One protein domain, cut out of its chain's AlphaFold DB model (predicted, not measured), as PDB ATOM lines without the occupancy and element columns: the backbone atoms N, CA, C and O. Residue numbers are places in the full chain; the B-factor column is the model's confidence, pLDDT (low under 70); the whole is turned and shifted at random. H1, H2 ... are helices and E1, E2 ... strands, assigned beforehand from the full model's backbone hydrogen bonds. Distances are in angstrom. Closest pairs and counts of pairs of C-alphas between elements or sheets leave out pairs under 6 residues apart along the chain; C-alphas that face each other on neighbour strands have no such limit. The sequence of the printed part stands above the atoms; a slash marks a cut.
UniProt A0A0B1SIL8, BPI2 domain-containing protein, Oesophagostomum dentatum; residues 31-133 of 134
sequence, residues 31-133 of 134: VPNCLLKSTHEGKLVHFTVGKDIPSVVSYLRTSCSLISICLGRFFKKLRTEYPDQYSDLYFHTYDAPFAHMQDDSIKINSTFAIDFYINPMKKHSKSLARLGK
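AT A GLANCE: This is residues 31 to 133 of the 134 residues of the protein "BPI2 domain-containing protein" of Oesophagostomum dentatum (UniProt A0A0B1SIL8). A narrow antiparallel sheet of four strands, order E1 E2 E5 E6, lies between two dissimilar ends of a long, thin domain. At one end the hairpin of E3 and E4 reaches away with H1 beside E3; at the other lie the short helices H2 and H3 and residues 50 to 70, a stretch with no named element. The printed part has 103 residues, with three named helices and six named strands in the order H1 E1 H2 H3 E2 E3 E4 E5 E6 along the chain; 52 residues are in named elements, and the class is mixed, helices and strands. It is loose, with a radius of gyration of the C-alphas of 16.9 A, and elongated, spanning 53 by 28 by 24 A.

IN THESE COORDINATES: The sheet holds E1, residues 46 to 49; E2, 87 to 93, 19.4 A long; E5, 112 to 118, 19.7 A; and E6, 129 to 131, ending at C-alpha (45.245, 27.710, 6.320). E3, residues 98 to 102, and E4, 105 to 109, measure 12.9 A each. H1, residues 31 to 41, starts at C-alpha (43.288, -2.031, 10.822) and is 15.6 A long. H2 is residues 71 to 74, H3 76 to 81.

HOW THE PARTS SIT: N 47 and O 91 of E1 and E2 are 2.9 A apart, N 90 and O 115 of E2 and E5 2.8 A, and N 116 and O 129 of the hairpin E5 and E6 2.9 A. E4 runs on into E5 at 49 degrees. In the hairpin E3 and E4, N 100 and O 107 are 2.8 A apart. The closest C-alphas of H1 and E3, Asn 33 and Phe 98, are 5.8 A apart; H1 only grazes the larger sheet, with residues 39 to 41. H2 and H3 touch only at the corner, C-alphas 72 and 79 being 4.9 A apart; neither is on that sheet. In H1 and H3 every O i to N i+4 pair is within hydrogen-bond range; H2 is too short for one.

THE WHOLE: The C-alphas farthest apart, of Thr 80 and Asp 103, are 53.8 A apart. The printed part has no cut; the link E1 to H2 is long, with 21 residues. No printed residue is under 70 in pLDDT.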
ATOM      1  N   VAL A  31      43.059  -2.213   9.379       96.19
ATOM      2  CA  VAL A  31      43.288  -2.031  10.822       96.19
ATOM      3  C   VAL A  31      43.857  -0.641  11.145       96.19
ATOM      4  O   VAL A  31      43.197   0.092  11.890       96.19
ATOM      5  N   PRO A  32      45.013  -0.212  10.590       95.81
ATOM      6  CA  PRO A  32      45.527   1.130  10.845       95.81
ATOM      7  C   PRO A  32      44.595   2.215  10.295       95.81
ATOM      8  O   PRO A  32      44.440   3.247  10.938       95.81
ATOM      9  N   ASN A  33      43.908   1.991   9.169       97.88
ATOM     10  CA  ASN A  33      42.968   2.978   8.629       97.88
ATOM     11  C   ASN A  33      41.733   3.192   9.510       97.88
ATOM     12  O   ASN A  33      41.312   4.333   9.698       97.88
ATOM     13  N   CYS A  34      41.176   2.134  10.106       97.56
ATOM     14  CA  CYS A  34      40.116   2.280  11.102       97.56
ATOM     15  C   CYS A  34      40.602   3.090  12.311       97.56
ATOM     16  O   CYS A  34      39.906   4.002  12.749       97.56
ATOM     17  N   LEU A  35      41.817   2.822  12.800       97.25
ATOM     18  CA  LEU A  35      42.414   3.583  13.900       97.25
ATOM     19  C   LEU A  35      42.613   5.067  13.538       97.25
ATOM     20  O   LEU A  35      42.244   5.952  14.312       97.25
ATOM     21  N   LEU A  36      43.167   5.357  12.360       97.19
ATOM     22  CA  LEU A  36      43.379   6.725  11.874       97.19
ATOM     23  C   LEU A  36      42.055   7.475  11.701       97.19
ATOM     24  O   LEU A  36      41.939   8.634  12.101       97.19
ATOM     25  N   LYS A  37      41.025   6.798  11.192       97.75
ATOM     26  CA  LYS A  37      39.676   7.355  11.099       97.75
ATOM     27  C   LYS A  37      39.100   7.669  12.479       97.75
ATOM     28  O   LYS A  37      38.678   8.799  12.706       97.75
ATOM     29  N   SER A  38      39.144   6.725  13.419       98.06
ATOM     30  CA  SER A  38      38.634   6.940  14.778       98.06
ATOM     31  C   SER A  38      39.379   8.053  15.519       98.06
ATOM     32  O   SER A  38      38.759   8.847  16.221       98.06
ATOM     33  N   THR A  39      40.701   8.158  15.355       97.25
ATOM     34  CA  THR A  39      41.493   9.235  15.975       97.25
ATOM     35  C   THR A  39      41.213  10.602  15.353       97.25
ATOM     36  O   THR A  39      41.170  11.596  16.080       97.25
ATOM     37  N   HIS A  40      40.970  10.672  14.041       97.12
ATOM     38  CA  HIS A  40      40.520  11.892  13.373       97.12
ATOM     39  C   HIS A  40      39.120  12.320  13.839       97.12
ATOM     40  O   HIS A  40      38.941  13.459  14.267       97.12
ATOM     41  N   GLU A  41      38.147  11.405  13.833       97.31
ATOM     42  CA  GLU A  41      36.772  11.667  14.290       97.31
ATOM     43  C   GLU A  41      36.732  12.060  15.776       97.31
ATOM     44  O   GLU A  41      36.004  12.971  16.169       97.31
ATOM     45  N   GLY A  42      37.589  11.440  16.591       97.31
ATOM     46  CA  GLY A  42      37.813  11.799  17.992       97.31
ATOM     47  C   GLY A  42      38.611  13.091  18.201       97.31
ATOM     48  O   GLY A  42      38.844  13.471  19.347       97.31
ATOM     49  N   LYS A  43      39.045  13.768  17.128       96.00
ATOM     50  CA  LYS A  43      39.873  14.988  17.149       96.00
ATOM     51  C   LYS A  43      41.160  14.836  17.965       96.00
ATOM     52  O   LYS A  43      41.611  15.790  18.588       96.00
ATOM     53  N   LEU A  44      41.762  13.650  17.964       96.50
ATOM     54  CA  LEU A  44      42.953  13.328  18.761       96.50
ATOM     55  C   LEU A  44      44.263  13.661  18.039       96.50
ATOM     56  O   LEU A  44      45.302  13.799  18.677       96.50
ATOM     57  N   VAL A  45      44.224  13.812  16.713       94.75
ATOM     58  CA  VAL A  45      45.404  14.148  15.908       94.75
ATOM     59  C   VAL A  45      45.506  15.662  15.756       94.75
ATOM     60  O   VAL A  45      45.072  16.234  14.750       94.75
ATOM     61  N   HIS A  46      46.055  16.305  16.786       95.25
ATOM     62  CA  HIS A  46      46.338  17.735  16.795       95.25
ATOM     63  C   HIS A  46      47.583  18.076  17.619       95.25
ATOM     64  O   HIS A  46      47.961  17.345  18.532       95.25
ATOM     65  N   PHE A  47      48.195  19.219  17.330       95.06
ATOM     66  CA  PHE A  47      49.271  19.791  18.134       95.06
ATOM     67  C   PHE A  47      49.276  21.317  18.023       95.06
ATOM     68  O   PHE A  47      48.886  21.881  17.001       95.06
ATOM     69  N   THR A  48      49.719  21.997  19.077       95.31
ATOM     70  CA  THR A  48      49.822  23.461  19.098       95.31
ATOM     71  C   THR A  48      51.283  23.871  19.108       95.31
ATOM     72  O   THR A  48      52.053  23.420  19.951       95.31
ATOM     73  N   VAL A  49      51.649  24.759  18.191       95.50
ATOM     74  CA  VAL A  49      52.949  25.423  18.157       95.50
ATOM     75  C   VAL A  49      52.763  26.833  18.707       95.50
ATOM     76  O   VAL A  49      52.060  27.645  18.106       95.50
ATOM     77  N   GLY A  50      53.364  27.107  19.864       94.25
ATOM     78  CA  GLY A  50      53.204  28.363  20.592       94.25
ATOM     79  C   GLY A  50      54.529  29.025  20.962       94.25
ATOM     80  O   GLY A  50      55.619  28.576  20.595       94.25
ATOM     81  N   LYS A  51      54.433  30.130  21.709       93.94
ATOM     82  CA  LYS A  51      55.593  30.938  22.136       93.94
ATOM     83  C   LYS A  51      56.580  30.204  23.057       93.94
ATOM     84  O   LYS A  51      57.667  30.711  23.313       93.94
ATOM     85  N   ASP A  52      56.173  29.069  23.606       93.31
ATOM     86  CA  ASP A  52      56.950  28.199  24.483       93.31
ATOM     87  C   ASP A  52      58.007  27.378  23.731       93.31
ATOM     88  O   ASP A  52      58.937  26.878  24.358       93.31
ATOM     89  N   ILE A  53      57.919  27.296  22.398       93.50
ATOM     90  CA  ILE A  53      58.885  26.590  21.550       93.50
ATOM     91  C   ILE A  53      59.976  27.576  21.080       93.50
ATOM     92  O   ILE A  53      59.724  28.406  20.195       93.50
ATOM     93  N   PRO A  54      61.217  27.504  21.613       92.25
ATOM     94  CA  PRO A  54      62.231  28.543  21.397       92.25
ATOM     95  C   PRO A  54      62.688  28.695  19.943       92.25
ATOM     96  O   PRO A  54      63.079  29.783  19.530       92.25
ATOM     97  N   SER A  55      62.632  27.623  19.150       92.75
ATOM     98  CA  SER A  55      63.073  27.626  17.748       92.75
ATOM     99  C   SER A  55      62.146  28.403  16.810       92.75
ATOM    100  O   SER A  55      62.578  28.808  15.733       92.75
ATOM    101  N   VAL A  56      60.886  28.629  17.203       92.12
ATOM    102  CA  VAL A  56      59.863  29.246  16.338       92.12
ATOM    103  C   VAL A  56      59.248  30.524  16.908       92.12
ATOM    104  O   VAL A  56      58.593  31.264  16.178       92.12
ATOM    105  N   VAL A  57      59.489  30.829  18.187       93.12
ATOM    106  CA  VAL A  57      58.889  31.965  18.908       93.12
ATOM    107  C   VAL A  57      59.062  33.317  18.205       93.12
ATOM    108  O   VAL A  57      58.162  34.155  18.248       93.12
ATOM    109  N   SER A  58      60.191  33.542  17.529       92.50
ATOM    110  CA  SER A  58      60.456  34.781  16.787       92.50
ATOM    111  C   SER A  58      59.505  34.964  15.603       92.50
ATOM    112  O   SER A  58      59.052  36.083  15.357       92.50
ATOM    113  N   TYR A  59      59.147  33.873  14.919       92.88
ATOM    114  CA  TYR A  59      58.234  33.891  13.778       92.88
ATOM    115  C   TYR A  59      56.780  34.095  14.204       92.88
ATOM    116  O   TYR A  59      56.009  34.695  13.461       92.88
ATOM    117  N   LEU A  60      56.409  33.659  15.409       94.38
ATOM    118  CA  LEU A  60      55.032  33.708  15.912       94.38
ATOM    119  C   LEU A  60      54.568  35.097  16.378       94.38
ATOM    120  O   LEU A  60      53.403  35.267  16.733       94.38
ATOM    121  N   ARG A  61      55.453  36.095  16.403       94.56
ATOM    122  CA  ARG A  61      55.115  37.452  16.855       94.56
ATOM    123  C   ARG A  61      54.105  38.133  15.928       94.56
ATOM    124  O   ARG A  61      54.168  38.009  14.704       94.56
ATOM    125  N   THR A  62      53.205  38.915  16.515       93.31
ATOM    126  CA  THR A  62      52.258  39.779  15.786       93.31
ATOM    127  C   THR A  62      52.836  41.163  15.480       93.31
ATOM    128  O   THR A  62      52.388  41.820  14.542       93.31
ATOM    129  N   SER A  63      53.874  41.578  16.211       92.56
ATOM    130  CA  SER A  63      54.698  42.758  15.927       92.56
ATOM    131  C   SER A  63      56.110  42.332  15.531       92.56
ATOM    132  O   SER A  63      56.792  41.640  16.290       92.56
ATOM    133  N   CYS A  64      56.572  42.773  14.361       89.12
ATOM    134  CA  CYS A  64      57.946  42.545  13.909       89.12
ATOM    135  C   CYS A  64      58.761  43.836  14.032       89.12
ATOM    136  O   CYS A  64      58.246  44.923  13.764       89.12
ATOM    137  N   SER A  65      60.054  43.713  14.338       85.50
ATOM    138  CA  SER A  65      61.003  44.795  14.063       85.50
ATOM    139  C   SER A  65      61.156  44.989  12.549       85.50
ATOM    140  O   SER A  65      60.806  44.100  11.767       85.50
ATOM    141  N   LEU A  66      61.721  46.125  12.128       79.81
ATOM    142  CA  LEU A  66      61.918  46.482  10.712       79.81
ATOM    143  C   LEU A  66      62.626  45.385   9.889       79.81
ATOM    144  O   LEU A  66      62.355  45.224   8.700       79.81
ATOM    145  N   ILE A  67      63.507  44.608  10.527       81.44
ATOM    146  CA  ILE A  67      64.379  43.629   9.864       81.44
ATOM    147  C   ILE A  67      63.928  42.183  10.141       81.44
ATOM    148  O   ILE A  67      64.168  41.300   9.323       81.44
ATOM    149  N   SER A  68      63.220  41.922  11.244       83.25
ATOM    150  CA  SER A  68      62.769  40.564  11.580       83.25
ATOM    151  C   SER A  68      61.646  40.055  10.661       83.25
ATOM    152  O   SER A  68      60.785  40.821  10.213       83.25
ATOM    153  N   ILE A  69      61.634  38.742  10.416       87.50
ATOM    154  CA  ILE A  69      60.530  38.030   9.765       87.50
ATOM    155  C   ILE A  69      59.639  37.446  10.865       87.50
ATOM    156  O   ILE A  69      60.101  36.644  11.672       87.50
ATOM    157  N   CYS A  70      58.372  37.855  10.904       91.88
ATOM    158  CA  CYS A  70      57.366  37.312  11.816       91.88
ATOM    159  C   CYS A  70      55.962  37.394  11.194       91.88
ATOM    160  O   CYS A  70      55.777  38.064  10.171       91.88
ATOM    161  N   LEU A  71      54.968  36.734  11.792       90.75
ATOM    162  CA  LEU A  71      53.589  36.690  11.287       90.75
ATOM    163  C   LEU A  71      52.983  38.081  11.085       90.75
ATOM    164  O   LEU A  71      52.324  38.328  10.073       90.75
ATOM    165  N   GLY A  72      53.277  39.016  11.987       89.44
ATOM    166  CA  GLY A  72      52.851  40.414  11.887       89.44
ATOM    167  C   GLY A  72      53.221  41.129  10.584       89.44
ATOM    168  O   GLY A  72      52.548  42.082  10.185       89.44
ATOM    169  N   ARG A  73      54.283  40.681   9.904       90.06
ATOM    170  CA  ARG A  73      54.750  41.260   8.635       90.06
ATOM    171  C   ARG A  73      53.901  40.807   7.455       90.06
ATOM    172  O   ARG A  73      53.677  41.595   6.543       90.06
ATOM    173  N   PHE A  74      53.427  39.565   7.483       87.31
ATOM    174  CA  PHE A  74      52.590  38.992   6.427       87.31
ATOM    175  C   PHE A  74      51.119  39.373   6.606       87.31
ATOM    176  O   PHE A  74      50.421  39.651   5.634       87.31
ATOM    177  N   PHE A  75      50.656  39.458   7.855       88.12
ATOM    178  CA  PHE A  75      49.262  39.738   8.182       88.12
ATOM    179  C   PHE A  75      49.130  41.091   8.878       88.12
ATOM    180  O   PHE A  75      49.141  41.185  10.106       88.12
ATOM    181  N   LYS A  76      48.936  42.157   8.089       86.81
ATOM    182  CA  LYS A  76      48.802  43.534   8.605       86.81
ATOM    183  C   LYS A  76      47.753  43.650   9.718       86.81
ATOM    184  O   LYS A  76      47.991  44.373  10.678       86.81
ATOM    185  N   LYS A  77      46.643  42.909   9.600       87.62
ATOM    186  CA  LYS A  77      45.551  42.882  10.583       87.62
ATOM    187  C   LYS A  77      46.012  42.408  11.969       87.62
ATOM    188  O   LYS A  77      45.625  43.012  12.962       87.62
ATOM    189  N   LEU A  78      46.894  41.400  12.038       88.00
ATOM    190  CA  LEU A  78      47.462  40.924  13.308       88.00
ATOM    191  C   LEU A  78      48.264  42.024  14.000       88.00
ATOM    192  O   LEU A  78      48.086  42.256  15.190       88.00
ATOM    193  N   ARG A  79      49.099  42.739  13.243       89.12
ATOM    194  CA  ARG A  79      49.913  43.837  13.778       89.12
ATOM    195  C   ARG A  79      49.071  45.011  14.276       89.12
ATOM    196  O   ARG A  79      49.465  45.674  15.225       89.12
ATOM    197  N   THR A  80      47.952  45.309  13.616       90.50
ATOM    198  CA  THR A  80      47.108  46.460  13.971       90.50
ATOM    199  C   THR A  80      46.140  46.164  15.108       90.50
ATOM    200  O   THR A  80      45.940  47.026  15.953       90.50
ATOM    201  N   GLU A  81      45.531  44.978  15.130       92.50
ATOM    202  CA  GLU A  81      44.501  44.629  16.121       92.50
ATOM    203  C   GLU A  81      45.081  43.948  17.367       92.50
ATOM    204  O   GLU A  81      44.492  44.038  18.442       92.50
ATOM    205  N   TYR A  82      46.244  43.300  17.244       91.94
ATOM    206  CA  TYR A  82      46.884  42.545  18.324       91.94
ATOM    207  C   TYR A  82      48.379  42.883  18.448       91.94
ATOM    208  O   TYR A  82      49.214  41.992  18.285       91.94
ATOM    209  N   PRO A  83      48.763  44.147  18.705       93.69
ATOM    210  CA  PRO A  83      50.169  44.538  18.782       93.69
ATOM    211  C   PRO A  83      50.894  43.882  19.969       93.69
ATOM    212  O   PRO A  83      50.333  43.739  21.053       93.69
ATOM    213  N   ASP A  84      52.155  43.506  19.747       92.81
ATOM    214  CA  ASP A  84      53.111  42.996  20.747       92.81
ATOM    215  C   ASP A  84      52.680  41.695  21.436       92.81
ATOM    216  O   ASP A  84      53.002  41.419  22.593       92.81
ATOM    217  N   GLN A  85      51.975  40.854  20.680       94.56
ATOM    218  CA  GLN A  85      51.509  39.542  21.108       94.56
ATOM    219  C   GLN A  85      52.177  38.416  20.308       94.56
ATOM    220  O   GLN A  85      53.040  38.624  19.447       94.56
ATOM    221  N   TYR A  86      51.771  37.190  20.624       95.25
ATOM    222  CA  TYR A  86      52.186  35.971  19.944       95.25
ATOM    223  C   TYR A  86      50.957  35.254  19.402       95.25
ATOM    224  O   TYR A  86      49.885  35.317  20.006       95.25
ATOM    225  N   SER A  87      51.122  34.558  18.283       94.81
ATOM    226  CA  SER A  87      50.106  33.665  17.745       94.81
ATOM    227  C   SER A  87      50.411  32.217  18.119       94.81
ATOM    228  O   SER A  87      51.561  31.789  18.041       94.81
ATOM    229  N   ASP A  88      49.377  31.472  18.495       96.00
ATOM    230  CA  ASP A  88      49.427  30.015  18.579       96.00
ATOM    231  C   ASP A  88      48.948  29.431  17.247       96.00
ATOM    232  O   ASP A  88      47.887  29.813  16.746       96.00
ATOM    233  N   LEU A  89      49.719  28.501  16.686       95.25
ATOM    234  CA  LEU A  89      49.355  27.751  15.487       95.25
ATOM    235  C   LEU A  89      48.841  26.377  15.907       95.25
ATOM    236  O   LEU A  89      49.597  25.554  16.424       95.25
ATOM    237  N   TYR A  90      47.556  26.129  15.702       96.19
ATOM    238  CA  TYR A  90      46.916  24.860  16.015       96.19
ATOM    239  C   TYR A  90      46.823  24.002  14.758       96.19
ATOM    240  O   TYR A  90      46.033  24.279  13.857       96.19
ATOM    241  N   PHE A  91      47.645  22.964  14.700       96.00
ATOM    242  CA  PHE A  91      47.653  21.990  13.622       96.00
ATOM    243  C   PHE A  91      46.695  20.862  13.966       96.00
ATOM    244  O   PHE A  91      46.790  20.268  15.040       96.00
ATOM    245  N   HIS A  92      45.805  20.528  13.044       96.25
ATOM    246  CA  HIS A  92      44.910  19.391  13.190       96.25
ATOM    247  C   HIS A  92      44.637  18.748  11.835       96.25
ATOM    248  O   HIS A  92      44.780  19.372  10.784       96.25
ATOM    249  N   THR A  93      44.251  17.478  11.848       96.12
ATOM    250  CA  THR A  93      43.810  16.800  10.621       96.12
ATOM    251  C   THR A  93      42.526  17.452  10.092       96.12
ATOM    252  O   THR A  93      41.604  17.739  10.860       96.12
ATOM    253  N   TYR A  94      42.488  17.739   8.790       95.06
ATOM    254  CA  TYR A  94      41.299  18.242   8.093       95.06
ATOM    255  C   TYR A  94      40.437  17.078   7.595       95.06
ATOM    256  O   TYR A  94      39.243  17.050   7.861       95.06
ATOM    257  N   ASP A  95      41.065  16.105   6.929       95.31
ATOM    258  CA  ASP A  95      40.461  14.823   6.553       95.31
ATOM    259  C   ASP A  95      41.134  13.698   7.359       95.31
ATOM    260  O   ASP A  95      42.280  13.847   7.807       95.31
ATOM    261  N   ALA A  96      40.455  12.557   7.511       96.56
ATOM    262  CA  ALA A  96      41.047  11.369   8.117       96.56
ATOM    263  C   ALA A  96      42.304  10.931   7.336       96.56
ATOM    264  O   ALA A  96      42.211  10.723   6.121       96.56
ATOM    265  N   PRO A  97      43.470  10.771   7.993       96.56
ATOM    266  CA  PRO A  97      44.654  10.232   7.339       96.56
ATOM    267  C   PRO A  97      44.396   8.822   6.809       96.56
ATOM    268  O   PRO A  97      43.670   8.046   7.431       96.56
ATOM    269  N   PHE A  98      45.033   8.479   5.694       97.06
ATOM    270  CA  PHE A  98      44.902   7.168   5.071       97.06
ATOM    271  C   PHE A  98      46.275   6.532   4.861       97.06
ATOM    272  O   PHE A  98      47.152   7.122   4.227       97.06
ATOM    273  N   ALA A  99      46.460   5.334   5.400       97.00
ATOM    274  CA  ALA A  99      47.643   4.509   5.228       97.00
ATOM    275  C   ALA A  99      47.438   3.530   4.065       97.00
ATOM    276  O   ALA A  99      46.483   2.762   4.058       97.00
ATOM    277  N   HIS A 100      48.367   3.535   3.117       96.62
ATOM    278  CA  HIS A 100      48.496   2.534   2.066       96.62
ATOM    279  C   HIS A 100      49.679   1.624   2.389       96.62
ATOM    280  O   HIS A 100      50.807   2.111   2.515       96.62
ATOM    281  N   MET A 101      49.427   0.325   2.515       93.81
ATOM    282  CA  MET A 101      50.443  -0.704   2.720       93.81
ATOM    283  C   MET A 101      50.790  -1.316   1.359       93.81
ATOM    284  O   MET A 101      49.945  -1.912   0.698       93.81
ATOM    285  N   GLN A 102      52.025  -1.097   0.922       89.75
ATOM    286  CA  GLN A 102      52.650  -1.706  -0.254       89.75
ATOM    287  C   GLN A 102      53.684  -2.724   0.229       89.75
ATOM    288  O   GLN A 102      54.093  -2.670   1.389       89.75
ATOM    289  N   ASP A 103      54.124  -3.593  -0.671       83.69
ATOM    290  CA  ASP A 103      54.941  -4.780  -0.388       83.69
ATOM    291  C   ASP A 103      56.147  -4.449   0.517       83.69
ATOM    292  O   ASP A 103      56.363  -5.116   1.525       83.69
ATOM    293  N   ASP A 104      56.818  -3.317   0.261       87.25
ATOM    294  CA  ASP A 104      57.993  -2.867   1.028       87.25
ATOM    295  C   ASP A 104      57.805  -1.541   1.789       87.25
ATOM    296  O   ASP A 104      58.757  -0.998   2.358       87.25
ATOM    297  N   SER A 105      56.612  -0.932   1.772       90.81
ATOM    298  CA  SER A 105      56.448   0.401   2.370       90.81
ATOM    299  C   SER A 105      55.044   0.723   2.854       90.81
ATOM    300  O   SER A 105      54.042   0.284   2.301       90.81
ATOM    301  N   ILE A 106      54.975   1.590   3.864       93.62
ATOM    302  CA  ILE A 106      53.727   2.200   4.319       93.62
ATOM    303  C   ILE A 106      53.757   3.677   3.937       93.62
ATOM    304  O   ILE A 106      54.643   4.421   4.364       93.62
ATOM    305  N   LYS A 107      52.781   4.118   3.143       95.88
ATOM    306  CA  LYS A 107      52.595   5.526   2.768       95.88
ATOM    307  C   LYS A 107      51.380   6.084   3.487       95.88
ATOM    308  O   LYS A 107      50.304   5.510   3.391       95.88
ATOM    309  N   ILE A 108      51.537   7.207   4.179       95.62
ATOM    310  CA  ILE A 108      50.438   7.869   4.889       95.62
ATOM    311  C   ILE A 108      50.107   9.178   4.180       95.62
ATOM    312  O   ILE A 108      50.899  10.119   4.187       95.62
ATOM    313  N   ASN A 109      48.911   9.245   3.605       95.69
ATOM    314  CA  ASN A 109      48.350  10.464   3.046       95.69
ATOM    315  C   ASN A 109      47.599  11.206   4.148       95.69
ATOM    316  O   ASN A 109      46.719  10.643   4.799       95.69
ATOM    317  N   SER A 110      47.947  12.468   4.375       94.50
ATOM    318  CA  SER A 110      47.321  13.283   5.412       94.50
ATOM    319  C   SER A 110      47.150  14.720   4.938       94.50
ATOM    320  O   SER A 110      48.040  15.298   4.316       94.50
ATOM    321  N   THR A 111      45.988  15.290   5.249       95.69
ATOM    322  CA  THR A 111      45.669  16.691   4.976       95.69
ATOM    323  C   THR A 111      45.494  17.383   6.315       95.69
ATOM    324  O   THR A 111      44.609  17.015   7.086       95.69
ATOM    325  N   PHE A 112      46.326  18.383   6.598       95.06
ATOM    326  CA  PHE A 112      46.241  19.176   7.822       95.06
ATOM    327  C   PHE A 112      45.657  20.558   7.542       95.06
ATOM    328  O   PHE A 112      45.838  21.124   6.461       95.06
ATOM    329  N   ALA A 113      44.980  21.102   8.544       96.44
ATOM    330  CA  ALA A 113      44.646  22.509   8.640       96.44
ATOM    331  C   ALA A 113      45.413  23.141   9.807       96.44
ATOM    332  O   ALA A 113      45.771  22.472  10.780       96.44
ATOM    333  N   ILE A 114      45.687  24.432   9.663       95.69
ATOM    334  CA  ILE A 114      46.417  25.252  10.621       95.69
ATOM    335  C   ILE A 114      45.523  26.429  10.983       95.69
ATOM    336  O   ILE A 114      45.260  27.296  10.145       95.69
ATOM    337  N   ASP A 115      45.089  26.464  12.233       94.88
ATOM    338  CA  ASP A 115      44.289  27.550  12.781       94.88
ATOM    339  C   ASP A 115      45.161  28.518  13.578       94.88
ATOM    340  O   ASP A 115      46.018  28.116  14.366       94.88
ATOM    341  N   PHE A 116      44.928  29.810  13.370       94.31
ATOM    342  CA  PHE A 116      45.678  30.889  14.000       94.31
ATOM    343  C   PHE A 116      44.897  31.428  15.187       94.31
ATOM    344  O   PHE A 116      43.782  31.928  15.031       94.31
ATOM    345  N   TYR A 117      45.504  31.399  16.364       95.44
ATOM    346  CA  TYR A 117      44.935  31.946  17.590       95.44
ATOM    347  C   TYR A 117      45.860  32.993  18.190       95.44
ATOM    348  O   TYR A 117      47.058  33.016  17.910       95.44
ATOM    349  N   ILE A 118      45.312  33.849  19.045       95.62
ATOM    350  CA  ILE A 118      46.119  34.698  19.921       95.62
ATOM    351  C   ILE A 118      46.570  33.881  21.127       95.62
ATOM    352  O   ILE A 118      45.757  33.218  21.774       95.62
ATOM    353  N   ASN A 119      47.861  33.937  21.443       93.56
ATOM    354  CA  ASN A 119      48.404  33.251  22.603       93.56
ATOM    355  C   ASN A 119      47.867  33.874  23.908       93.56
ATOM    356  O   ASN A 119      47.936  35.092  24.075       93.56
ATOM    357  N   PRO A 120      47.421  33.065  24.885       93.25
ATOM    358  CA  PRO A 120      47.250  31.619  24.808       93.25
ATOM    359  C   PRO A 120      45.885  31.236  24.211       93.25
ATOM    360  O   PRO A 120      44.843  31.717  24.667       93.25
ATOM    361  N   MET A 121      45.878  30.258  23.302       92.38
ATOM    362  CA  MET A 121      44.673  29.703  22.663       92.38
ATOM    363  C   MET A 121      43.583  29.314  23.676       92.38
ATOM    364  O   MET A 121      42.397  29.513  23.431       92.38
ATOM    365  N   LYS A 122      43.968  28.816  24.863       89.44
ATOM    366  CA  LYS A 122      43.029  28.437  25.939       89.44
ATOM    367  C   LYS A 122      42.141  29.593  26.418       89.44
ATOM    368  O   LYS A 122      41.032  29.345  26.875       89.44
ATOM    369  N   LYS A 123      42.634  30.835  26.356       90.81
ATOM    370  CA  LYS A 123      41.872  32.042  26.728       90.81
ATOM    371  C   LYS A 123      41.203  32.692  25.517       90.81
ATOM    372  O   LYS A 123      40.151  33.303  25.660       90.81
ATOM    373  N   HIS A 124      41.799  32.542  24.339       87.38
ATOM    374  CA  HIS A 124      41.324  33.125  23.090       87.38
ATOM    375  C   HIS A 124      40.908  32.016  22.121       87.38
ATOM    376  O   HIS A 124      41.630  31.692  21.186       87.38
ATOM    377  N   SER A 125      39.727  31.434  22.341       85.81
ATOM    378  CA  SER A 125      39.243  30.250  21.612       85.81
ATOM    379  C   SER A 125      38.715  30.525  20.200       85.81
ATOM    380  O   SER A 125      38.270  29.604  19.514       85.81
ATOM    381  N   LYS A 126      38.744  31.781  19.742       91.38
ATOM    382  CA  LYS A 126      38.304  32.156  18.397       91.38
ATOM    383  C   LYS A 126      39.483  32.111  17.430       91.38
ATOM    384  O   LYS A 126      40.430  32.875  17.591       91.38
ATOM    385  N   SER A 127      39.378  31.258  16.410       91.38
ATOM    386  CA  SER A 127      40.344  31.233  15.311       91.38
ATOM    387  C   SER A 127      40.245  32.533  14.508       91.38
ATOM    388  O   SER A 127      39.148  33.003  14.190       91.38
ATOM    389  N   LEU A 128      41.397  33.132  14.218       90.44
ATOM    390  CA  LEU A 128      41.529  34.355  13.429       90.44
ATOM    391  C   LEU A 128      41.586  34.068  11.928       90.44
ATOM    392  O   LEU A 128      41.141  34.888  11.126       90.44
ATOM    393  N   ALA A 129      42.166  32.928  11.564       90.81
ATOM    394  CA  ALA A 129      42.324  32.465  10.198       90.81
ATOM    395  C   ALA A 129      42.589  30.957  10.193       90.81
ATOM    396  O   ALA A 129      43.123  30.413  11.160       90.81
ATOM    397  N   ARG A 130      42.272  30.315   9.068       92.44
ATOM    398  CA  ARG A 130      42.613  28.924   8.779       92.44
ATOM    399  C   ARG A 130      43.417  28.865   7.491       92.44
ATOM    400  O   ARG A 130      43.014  29.449   6.488       92.44
ATOM    401  N   LEU A 131      44.527  28.139   7.515       91.38
ATOM    402  CA  LEU A 131      45.245  27.710   6.320       91.38
ATOM    403  C   LEU A 131      45.043  26.206   6.148       91.38
ATOM    404  O   LEU A 131      45.202  25.451   7.101       91.38
ATOM    405  N   GLY A 132      44.689  25.763   4.945       86.50
ATOM    406  CA  GLY A 132      44.371  24.363   4.670       86.50
ATOM    407  C   GLY A 132      43.185  24.241   3.724       86.50
ATOM    408  O   GLY A 132      42.839  25.202   3.038       86.50
ATOM    409  N   LYS A 133      42.585  23.050   3.661       70.50
ATOM    410  CA  LYS A 133      41.486  22.777   2.731       70.50
ATOM    411  C   LYS A 133      40.269  23.677   3.067       70.50
ATOM    412  O   LYS A 133      39.985  23.862   4.253       70.50
TER     413      LYS A 133